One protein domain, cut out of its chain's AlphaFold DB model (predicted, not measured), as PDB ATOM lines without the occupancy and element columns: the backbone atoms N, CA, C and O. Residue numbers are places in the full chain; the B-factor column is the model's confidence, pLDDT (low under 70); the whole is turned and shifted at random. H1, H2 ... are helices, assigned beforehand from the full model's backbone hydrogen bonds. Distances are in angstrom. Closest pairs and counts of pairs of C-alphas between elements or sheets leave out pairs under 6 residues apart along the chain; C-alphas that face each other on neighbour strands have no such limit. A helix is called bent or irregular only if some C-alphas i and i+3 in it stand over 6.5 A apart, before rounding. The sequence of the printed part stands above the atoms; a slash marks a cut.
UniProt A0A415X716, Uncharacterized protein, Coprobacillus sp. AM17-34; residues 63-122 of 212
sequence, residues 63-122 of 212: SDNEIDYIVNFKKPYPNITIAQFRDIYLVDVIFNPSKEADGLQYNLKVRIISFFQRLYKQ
ATOM      1  N   SER A  63     143.011  15.592-193.542       90.50
ATOM      2  CA  SER A  63     142.169  16.751-193.256       90.50
ATOM      3  C   SER A  63     142.128  16.991-191.748       90.50
ATOM      4  O   SER A  63     142.314  16.061-190.961       90.50
ATOM      5  N   ASP A  64     141.858  18.226-191.337       92.19
ATOM      6  CA  ASP A  64     141.774  18.556-189.911       92.19
ATOM      7  C   ASP A  64     140.629  17.767-189.237       92.19
ATOM      8  O   ASP A  64     140.824  17.183-188.176       92.19
ATOM      9  N   ASN A  65     139.503  17.584-189.940       93.94
ATOM     10  CA  ASN A  65     138.380  16.747-189.496       93.94
ATOM     11  C   ASN A  65     138.768  15.273-189.261       93.94
ATOM     12  O   ASN A  65     138.305  14.656-188.303       93.94
ATOM     13  N   GLU A  66     139.604  14.693-190.133       94.31
ATOM     14  CA  GLU A  66     140.102  13.320-189.968       94.31
ATOM     15  C   GLU A  66     140.993  13.221-188.724       94.31
ATOM     16  O   GLU A  66     140.889  12.268-187.951       94.31
ATOM     17  N   ILE A  67     141.856  14.218-188.508       95.00
ATOM     18  CA  ILE A  67     142.742  14.264-187.342       95.00
ATOM     19  C   ILE A  67     141.918  14.362-186.056       95.00
ATOM     20  O   ILE A  67     142.140  13.569-185.140       95.00
ATOM     21  N   ASP A  68     140.939  15.265-186.003       95.69
ATOM     22  CA  ASP A  68     140.072  15.450-184.836       95.69
ATOM     23  C   ASP A  68     139.279  14.184-184.506       95.69
ATOM     24  O   ASP A  68     139.161  13.802-183.334       95.69
ATOM     25  N   TYR A  69     138.793  13.477-185.529       95.81
ATOM     26  CA  TYR A  69     138.148  12.180-185.350       95.81
ATOM     27  C   TYR A  69     139.099  11.173-184.692       95.81
ATOM     28  O   TYR A  69     138.760  10.574-183.670       95.81
ATOM     29  N   ILE A  70     140.310  11.009-185.233       95.38
ATOM     30  CA  ILE A  70     141.295  10.040-184.728       95.38
ATOM     31  C   ILE A  70     141.734  10.390-183.297       95.38
ATOM     32  O   ILE A  70     141.896   9.496-182.464       95.38
ATOM     33  N   VAL A  71     141.887  11.678-182.980       94.88
ATOM     34  CA  VAL A  71     142.208  12.158-181.625       94.88
ATOM     35  C   VAL A  71     141.089  11.823-180.642       94.88
ATOM     36  O   VAL A  71     141.364  11.307-179.557       94.88
ATOM     37  N   ASN A  72     139.830  12.048-181.020       95.12
ATOM     38  CA  ASN A  72     138.685  11.675-180.191       95.12
ATOM     39  C   ASN A  72     138.570  10.155-180.020       95.12
ATOM     40  O   ASN A  72     138.344   9.683-178.907       95.12
ATOM     41  N   PHE A  73     138.814   9.396-181.087       94.44
ATOM     42  CA  PHE A  73     138.818   7.934-181.076       94.44
ATOM     43  C   PHE A  73     139.931   7.339-180.196       94.44
ATOM     44  O   PHE A  73     139.764   6.266-179.623       94.44
ATOM     45  N   LYS A  74     141.062   8.040-180.030       93.94
ATOM     46  CA  LYS A  74     142.184   7.608-179.177       93.94
ATOM     47  C   LYS A  74     141.907   7.741-177.675       93.94
ATOM     48  O   LYS A  74     142.503   6.994-176.899       93.94
ATOM     49  N   LYS A  75     141.038   8.669-177.254       93.00
ATOM     50  CA  LYS A  75     140.734   8.963-175.835       93.00
ATOM     51  C   LYS A  75     140.464   7.720-174.963       93.00
ATOM     52  O   LYS A  75     141.067   7.646-173.894       93.00
ATOM     53  N   PRO A  76     139.634   6.738-175.377       92.25
ATOM     54  CA  PRO A  76     139.386   5.530-174.583       92.25
ATOM     55  C   PRO A  76     140.588   4.573-174.473       92.25
ATOM     56  O   PRO A  76     140.563   3.669-173.643       92.25
ATOM     57  N   TYR A  77     141.650   4.766-175.261       89.44
ATOM     58  CA  TYR A  77     142.812   3.875-175.321       89.44
ATOM     59  C   TYR A  77     144.095   4.580-174.852       89.44
ATOM     60  O   TYR A  77     144.998   4.789-175.661       89.44
ATOM     61  N   PRO A  78     144.238   4.987-173.577       83.75
ATOM     62  CA  PRO A  78     145.382   5.789-173.133       83.75
ATOM     63  C   PRO A  78     146.723   5.048-173.257       83.75
ATOM     64  O   PRO A  78     147.705   5.646-173.690       83.75
ATOM     65  N   ASN A  79     146.753   3.745-172.961       87.06
ATOM     66  CA  ASN A  79     147.975   2.942-172.868       87.06
ATOM     67  C   ASN A  79     148.031   1.851-173.952       87.06
ATOM     68  O   ASN A  79     147.844   0.670-173.670       87.06
ATOM     69  N   ILE A  80     148.235   2.253-175.207       88.88
ATOM     70  CA  ILE A  80     148.211   1.352-176.367       88.88
ATOM     71  C   ILE A  80     149.407   1.609-177.281       88.88
ATOM     72  O   ILE A  80     149.859   2.747-177.425       88.88
ATOM     73  N   THR A  81     149.927   0.552-177.906       91.25
ATOM     74  CA  THR A  81     151.001   0.705-178.892       91.25
ATOM     75  C   THR A  81     150.478   1.314-180.195       91.25
ATOM     76  O   THR A  81     149.304   1.183-180.545       91.25
ATOM     77  N   ILE A  82     151.367   1.946-180.965       91.75
ATOM     78  CA  ILE A  82     151.017   2.556-182.261       91.75
ATOM     79  C   ILE A  82     150.421   1.522-183.232       91.75
ATOM     80  O   ILE A  82     149.469   1.830-183.945       91.75
ATOM     81  N   ALA A  83     150.974   0.305-183.253       90.00
ATOM     82  CA  ALA A  83     150.502  -0.775-184.118       90.00
ATOM     83  C   ALA A  83     149.084  -1.218-183.731       90.00
ATOM     84  O   ALA A  83     148.192  -1.188-184.570       90.00
ATOM     85  N   GLN A  84     148.858  -1.501-182.444       90.75
ATOM     86  CA  GLN A  84     147.534  -1.879-181.947       90.75
ATOM     87  C   GLN A  84     146.495  -0.784-182.210       90.75
ATOM     88  O   GLN A  84     145.384  -1.083-182.631       90.75
ATOM     89  N   PHE A  85     146.850   0.491-182.015       94.56
ATOM     90  CA  PHE A  85     145.930   1.592-182.294       94.56
ATOM     91  C   PHE A  85     145.536   1.670-183.773       94.56
ATOM     92  O   PHE A  85     144.366   1.881-184.086       94.56
ATOM     93  N   ARG A  86     146.496   1.470-184.684       94.00
ATOM     94  CA  ARG A  86     146.214   1.387-186.122       94.00
ATOM     95  C   ARG A  86     145.249   0.245-186.422       94.00
ATOM     96  O   ARG A  86     144.305   0.453-187.178       94.00
ATOM     97  N   ASP A  87     145.506  -0.936-185.876       91.56
ATOM     98  CA  ASP A  87     144.718  -2.126-186.190       91.56
ATOM     99  C   ASP A  87     143.272  -1.968-185.698       91.56
ATOM    100  O   ASP A  87     142.342  -2.208-186.465       91.56
ATOM    101  N   ILE A  88     143.084  -1.441-184.482       92.06
ATOM    102  CA  ILE A  88     141.764  -1.085-183.940       92.06
ATOM    103  C   ILE A  88     141.060  -0.065-184.841       92.06
ATOM    104  O   ILE A  88     139.910  -0.263-185.207       92.06
ATOM    105  N   TYR A  89     141.744   1.006-185.253       94.00
ATOM    106  CA  TYR A  89     141.153   2.004-186.151       94.00
ATOM    107  C   TYR A  89     140.701   1.393-187.487       94.00
ATOM    108  O   TYR A  89     139.623   1.708-187.987       94.00
ATOM    109  N   LEU A  90     141.500   0.502-188.078       92.25
ATOM    110  CA  LEU A  90     141.127  -0.134-189.340       92.25
ATOM    111  C   LEU A  90     139.906  -1.042-189.180       92.25
ATOM    112  O   LEU A  90     138.991  -0.959-189.994       92.25
ATOM    113  N   VAL A  91     139.872  -1.872-188.139       89.56
ATOM    114  CA  VAL A  91     138.782  -2.831-187.925       89.56
ATOM    115  C   VAL A  91     137.496  -2.131-187.487       89.56
ATOM    116  O   VAL A  91     136.448  -2.340-188.095       89.56
ATOM    117  N   ASP A  92     137.578  -1.260-186.485       89.75
ATOM    118  CA  ASP A  92     136.396  -0.725-185.808       89.75
ATOM    119  C   ASP A  92     135.775   0.468-186.533       89.75
ATOM    120  O   ASP A  92     134.592   0.758-186.329       89.75
ATOM    121  N   VAL A  93     136.560   1.163-187.365       91.88
ATOM    122  CA  VAL A  93     136.127   2.378-188.068       91.88
ATOM    123  C   VAL A  93     136.067   2.158-189.572       91.88
ATOM    124  O   VAL A  93     135.017   2.364-190.168       91.88
ATOM    125  N   ILE A  94     137.171   1.742-190.198       92.06
ATOM    126  CA  ILE A  94     137.248   1.684-191.667       92.06
ATOM    127  C   ILE A  94     136.509   0.472-192.239       92.06
ATOM    128  O   ILE A  94     135.819   0.593-193.247       92.06
ATOM    129  N   PHE A  95     136.661  -0.698-191.623       91.06
ATOM    130  CA  PHE A  95     136.058  -1.941-192.110       91.06
ATOM    131  C   PHE A  95     134.701  -2.245-191.477       91.06
ATOM    132  O   PHE A  95     134.049  -3.217-191.856       91.06
ATOM    133  N   ASN A  96     134.255  -1.409-190.540       89.94
ATOM    134  CA  ASN A  96     132.982  -1.580-189.872       89.94
ATOM    135  C   ASN A  96     131.847  -0.933-190.691       89.94
ATOM    136  O   ASN A  96     131.792   0.297-190.780       89.94
ATOM    137  N   PRO A  97     130.894  -1.714-191.238       90.56
ATOM    138  CA  PRO A  97     129.796  -1.163-192.034       90.56
ATOM    139  C   PRO A  97     128.901  -0.218-191.219       90.56
ATOM    140  O   PRO A  97     128.362   0.744-191.753       90.56
ATOM    141  N   SER A  98     128.791  -0.414-189.900       92.94
ATOM    142  CA  SER A  98     128.027   0.489-189.030       92.94
ATOM    143  C   SER A  98     128.652   1.883-188.900       92.94
ATOM    144  O   SER A  98     127.996   2.802-188.411       92.94
ATOM    145  N   LYS A  99     129.914   2.047-189.313       88.50
ATOM    146  CA  LYS A  99     130.684   3.296-189.252       88.50
ATOM    147  C   LYS A  99     130.951   3.916-190.621       88.50
ATOM    148  O   LYS A  99     131.627   4.937-190.706       88.50
ATOM    149  N   GLU A 100     130.360   3.373-191.683       88.62
ATOM    150  CA  GLU A 100     130.531   3.873-193.050       88.62
ATOM    151  C   GLU A 100     130.088   5.340-193.203       88.62
ATOM    152  O   GLU A 100     130.768   6.130-193.860       88.62
ATOM    153  N   ALA A 101     129.004   5.736-192.525       90.00
ATOM    154  CA  ALA A 101     128.531   7.122-192.508       90.00
ATOM    155  C   ALA A 101     129.569   8.090-191.910       90.00
ATOM    156  O   ALA A 101     129.848   9.134-192.505       90.00
ATOM    157  N   ASP A 102     130.194   7.714-190.786       87.50
ATOM    158  CA  ASP A 102     131.291   8.478-190.175       87.50
ATOM    159  C   ASP A 102     132.485   8.545-191.150       87.50
ATOM    160  O   ASP A 102     133.094   9.600-191.341       87.50
ATOM    161  N   GLY A 103     132.786   7.434-191.834       87.75
ATOM    162  CA  GLY A 103     133.837   7.354-192.848       87.75
ATOM    163  C   GLY A 103     133.682   8.383-193.969       87.75
ATOM    164  O   GLY A 103     134.652   9.055-194.328       87.75
ATOM    165  N   LEU A 104     132.459   8.560-194.474       89.31
ATOM    166  CA  LEU A 104     132.145   9.554-195.502       89.31
ATOM    167  C   LEU A 104     132.159  10.985-194.949       89.31
ATOM    168  O   LEU A 104     132.748  11.869-195.570       89.31
ATOM    169  N   GLN A 105     131.555  11.215-193.778       90.75
ATOM    170  CA  GLN A 105     131.452  12.545-193.168       90.75
ATOM    171  C   GLN A 105     132.825  13.146-192.843       90.75
ATOM    172  O   GLN A 105     133.075  14.321-193.121       90.75
ATOM    173  N   TYR A 106     133.722  12.344-192.266       91.56
ATOM    174  CA  TYR A 106     135.051  12.794-191.846       91.56
ATOM    175  C   TYR A 106     136.147  12.503-192.886       91.56
ATOM    176  O   TYR A 106     137.308  12.834-192.650       91.56
ATOM    177  N   ASN A 107     135.792  11.940-194.053       91.25
ATOM    178  CA  ASN A 107     136.723  11.536-195.117       91.25
ATOM    179  C   ASN A 107     137.845  10.619-194.595       91.25
ATOM    180  O   ASN A 107     139.033  10.835-194.863       91.25
ATOM    181  N   LEU A 108     137.456   9.617-193.803       92.12
ATOM    182  CA  LEU A 108     138.377   8.688-193.158       92.12
ATOM    183  C   LEU A 108     138.990   7.749-194.190       92.12
ATOM    184  O   LEU A 108     138.318   7.232-195.083       92.12
ATOM    185  N   LYS A 109     140.296   7.516-194.063       92.12
ATOM    186  CA  LYS A 109     141.060   6.702-195.013       92.12
ATOM    187  C   LYS A 109     141.826   5.601-194.308       92.12
ATOM    188  O   LYS A 109     142.176   5.702-193.131       92.12
ATOM    189  N   VAL A 110     142.170   4.574-195.079       92.50
ATOM    190  CA  VAL A 110     143.185   3.596-194.686       92.50
ATOM    191  C   VAL A 110     144.528   4.320-194.568       92.50
ATOM    192  O   VAL A 110     145.026   4.902-195.534       92.50
ATOM    193  N   ARG A 111     145.129   4.291-193.375       91.56
ATOM    194  CA  ARG A 111     146.420   4.931-193.089       91.56
ATOM    195  C   ARG A 111     147.481   3.895-192.719       91.56
ATOM    196  O   ARG A 111     147.220   2.897-192.047       91.56
ATOM    197  N   ILE A 112     148.707   4.142-193.175       89.94
ATOM    198  CA  ILE A 112     149.878   3.304-192.881       89.94
ATOM    199  C   ILE A 112     150.472   3.632-191.508       89.94
ATOM    200  O   ILE A 112     150.244   4.709-190.962       89.94
ATOM    201  N   ILE A 113     151.295   2.739-190.957       90.25
ATOM    202  CA  ILE A 113     151.855   2.896-189.603       90.25
ATOM    203  C   ILE A 113     152.647   4.200-189.401       90.25
ATOM    204  O   ILE A 113     152.546   4.824-188.346       90.25
ATOM    205  N   SER A 114     153.370   4.674-190.420       91.56
ATOM    206  CA  SER A 114     154.151   5.917-190.339       91.56
ATOM    207  C   SER A 114     153.282   7.168-190.190       91.56
ATOM    208  O   SER A 114     153.722   8.165-189.616       91.56
ATOM    209  N   PHE A 115     152.025   7.126-190.645       94.31
ATOM    210  CA  PHE A 115     151.055   8.184-190.377       94.31
ATOM    211  C   PHE A 115     150.788   8.301-188.872       94.31
ATOM    212  O   PHE A 115     150.961   9.379-188.309       94.31
ATOM    213  N   PHE A 116     150.475   7.184-188.214       93.38
ATOM    214  CA  PHE A 116     150.210   7.153-186.777       93.38
ATOM    215  C   PHE A 116     151.455   7.484-185.951       93.38
ATOM    216  O   PHE A 116     151.348   8.194-184.960       93.38
ATOM    217  N   GLN A 117     152.649   7.068-186.382       93.00
ATOM    218  CA  GLN A 117     153.901   7.478-185.733       93.00
ATOM    219  C   GLN A 117     154.083   9.001-185.725       93.00
ATOM    220  O   GLN A 117     154.483   9.568-184.709       93.00
ATOM    221  N   ARG A 118     153.786   9.678-186.844       93.69
ATOM    222  CA  ARG A 118     153.824  11.149-186.902       93.69
ATOM    223  C   ARG A 118     152.758  11.771-186.015       93.69
ATOM    224  O   ARG A 118     153.058  12.732-185.321       93.69
ATOM    225  N   LEU A 119     151.561  11.196-186.002       93.50
ATOM    226  CA  LEU A 119     150.453  11.676-185.185       93.50
ATOM    227  C   LEU A 119     150.793  11.583-183.685       93.50
ATOM    228  O   LEU A 119     150.663  12.567-182.968       93.50
ATOM    229  N   TYR A 120     151.358  10.463-183.225       93.56
ATOM    230  CA  TYR A 120     151.827  10.317-181.839       93.56
ATOM    231  C   TYR A 120     152.884  11.363-181.471       93.56
ATOM    232  O   TYR A 120     152.828  11.928-180.384       93.56
ATOM    233  N   LYS A 121     153.820  11.659-182.383       92.69
ATOM    234  CA  LYS A 121     154.812  12.723-182.177       92.69
ATOM    235  C   LYS A 121     154.166  14.108-182.115       92.69
ATOM    236  O   LYS A 121     154.520  14.892-181.250       92.69
ATOM    237  N   GLN A 122     153.222  14.398-183.007       93.06
ATOM    238  CA  GLN A 122     152.537  15.691-183.079       93.06
ATOM    239  C   GLN A 122     151.741  15.998-181.805       93.06
ATOM    240  O   GLN A 122     151.747  17.135-181.344       93.06
TER     241      GLN A 122
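Overview. This is residues 63 to 122 of the 212 residues of an uncharacterized protein of Coprobacillus sp. AM17-34 (UniProt A0A415X716). The longest helix, H2, makes a floor, with H4 rising from its first end and H3 from its last end. H1 stands between these two and points its last residues at H2, while residues 106 to 112 run from H3 back to H4. The printed part has 60 residues with four named helices, H1 to H4 in chain order, and no named strand; the class is all helix. It is compact, with a radius of gyration of the C-alphas of 10.9 A, and rounded, spanning 28 by 21 by 20 A.

Along the chain. H2, residues 82 to 94, is 16.7 A long and begins at C-alpha 82 (151.017, 2.556, -182.261). It is neither bent nor irregular, but only just: C-alphas 91 and 94 are 6.1 A apart. H3, residues 97 to 105, is 13.9 A long and irregular, with C-alphas 98 and 101 7.5 A apart. H4, residues 113 to 122, is 14.4 A long and ends at C-alpha 122 (152.537, 15.691, -183.079). H1, residues 64 to 74, is 15.3 A long and begins at C-alpha 64 (141.774, 18.556, -189.911).

Arrangement. H2 touches H4 with residues 82 to 86 alone; the closest C-alphas, of Ile 82 and Phe 116, are 6.5 A apart. Their lines are only just about perpendicular, at 71 degrees. H2 and H3 touch only at the corner, about perpendicular at 85 degrees, H2 with residues 92 to 94 alone; the closest C-alphas, of Val 93 and Lys 99, are 5.6 A apart. H1 and H2 are close but not clearly touching, the closest C-alphas, of Lys 74 and Phe 85, being 7.7 A apart. H1 is near H3 and near H4, with 5 pairs of C-alphas within 10 A in each case. H3 and H4 are apart. Every O i to N i+4 pair is within hydrogen-bond range in H1, H2 and H4; in H3, 3 of 5 are.

Size, cuts and confidence. The two C-alphas farthest apart, of Pro 97 and Lys 121, are 30.3 A apart. The printed part has no cut. The link from H2 to H3 is tight, those from H1 to H2 and from H3 to H4 are short, and no link is long. The mean pLDDT of the printed part is 91.8, and no printed residue is under 70.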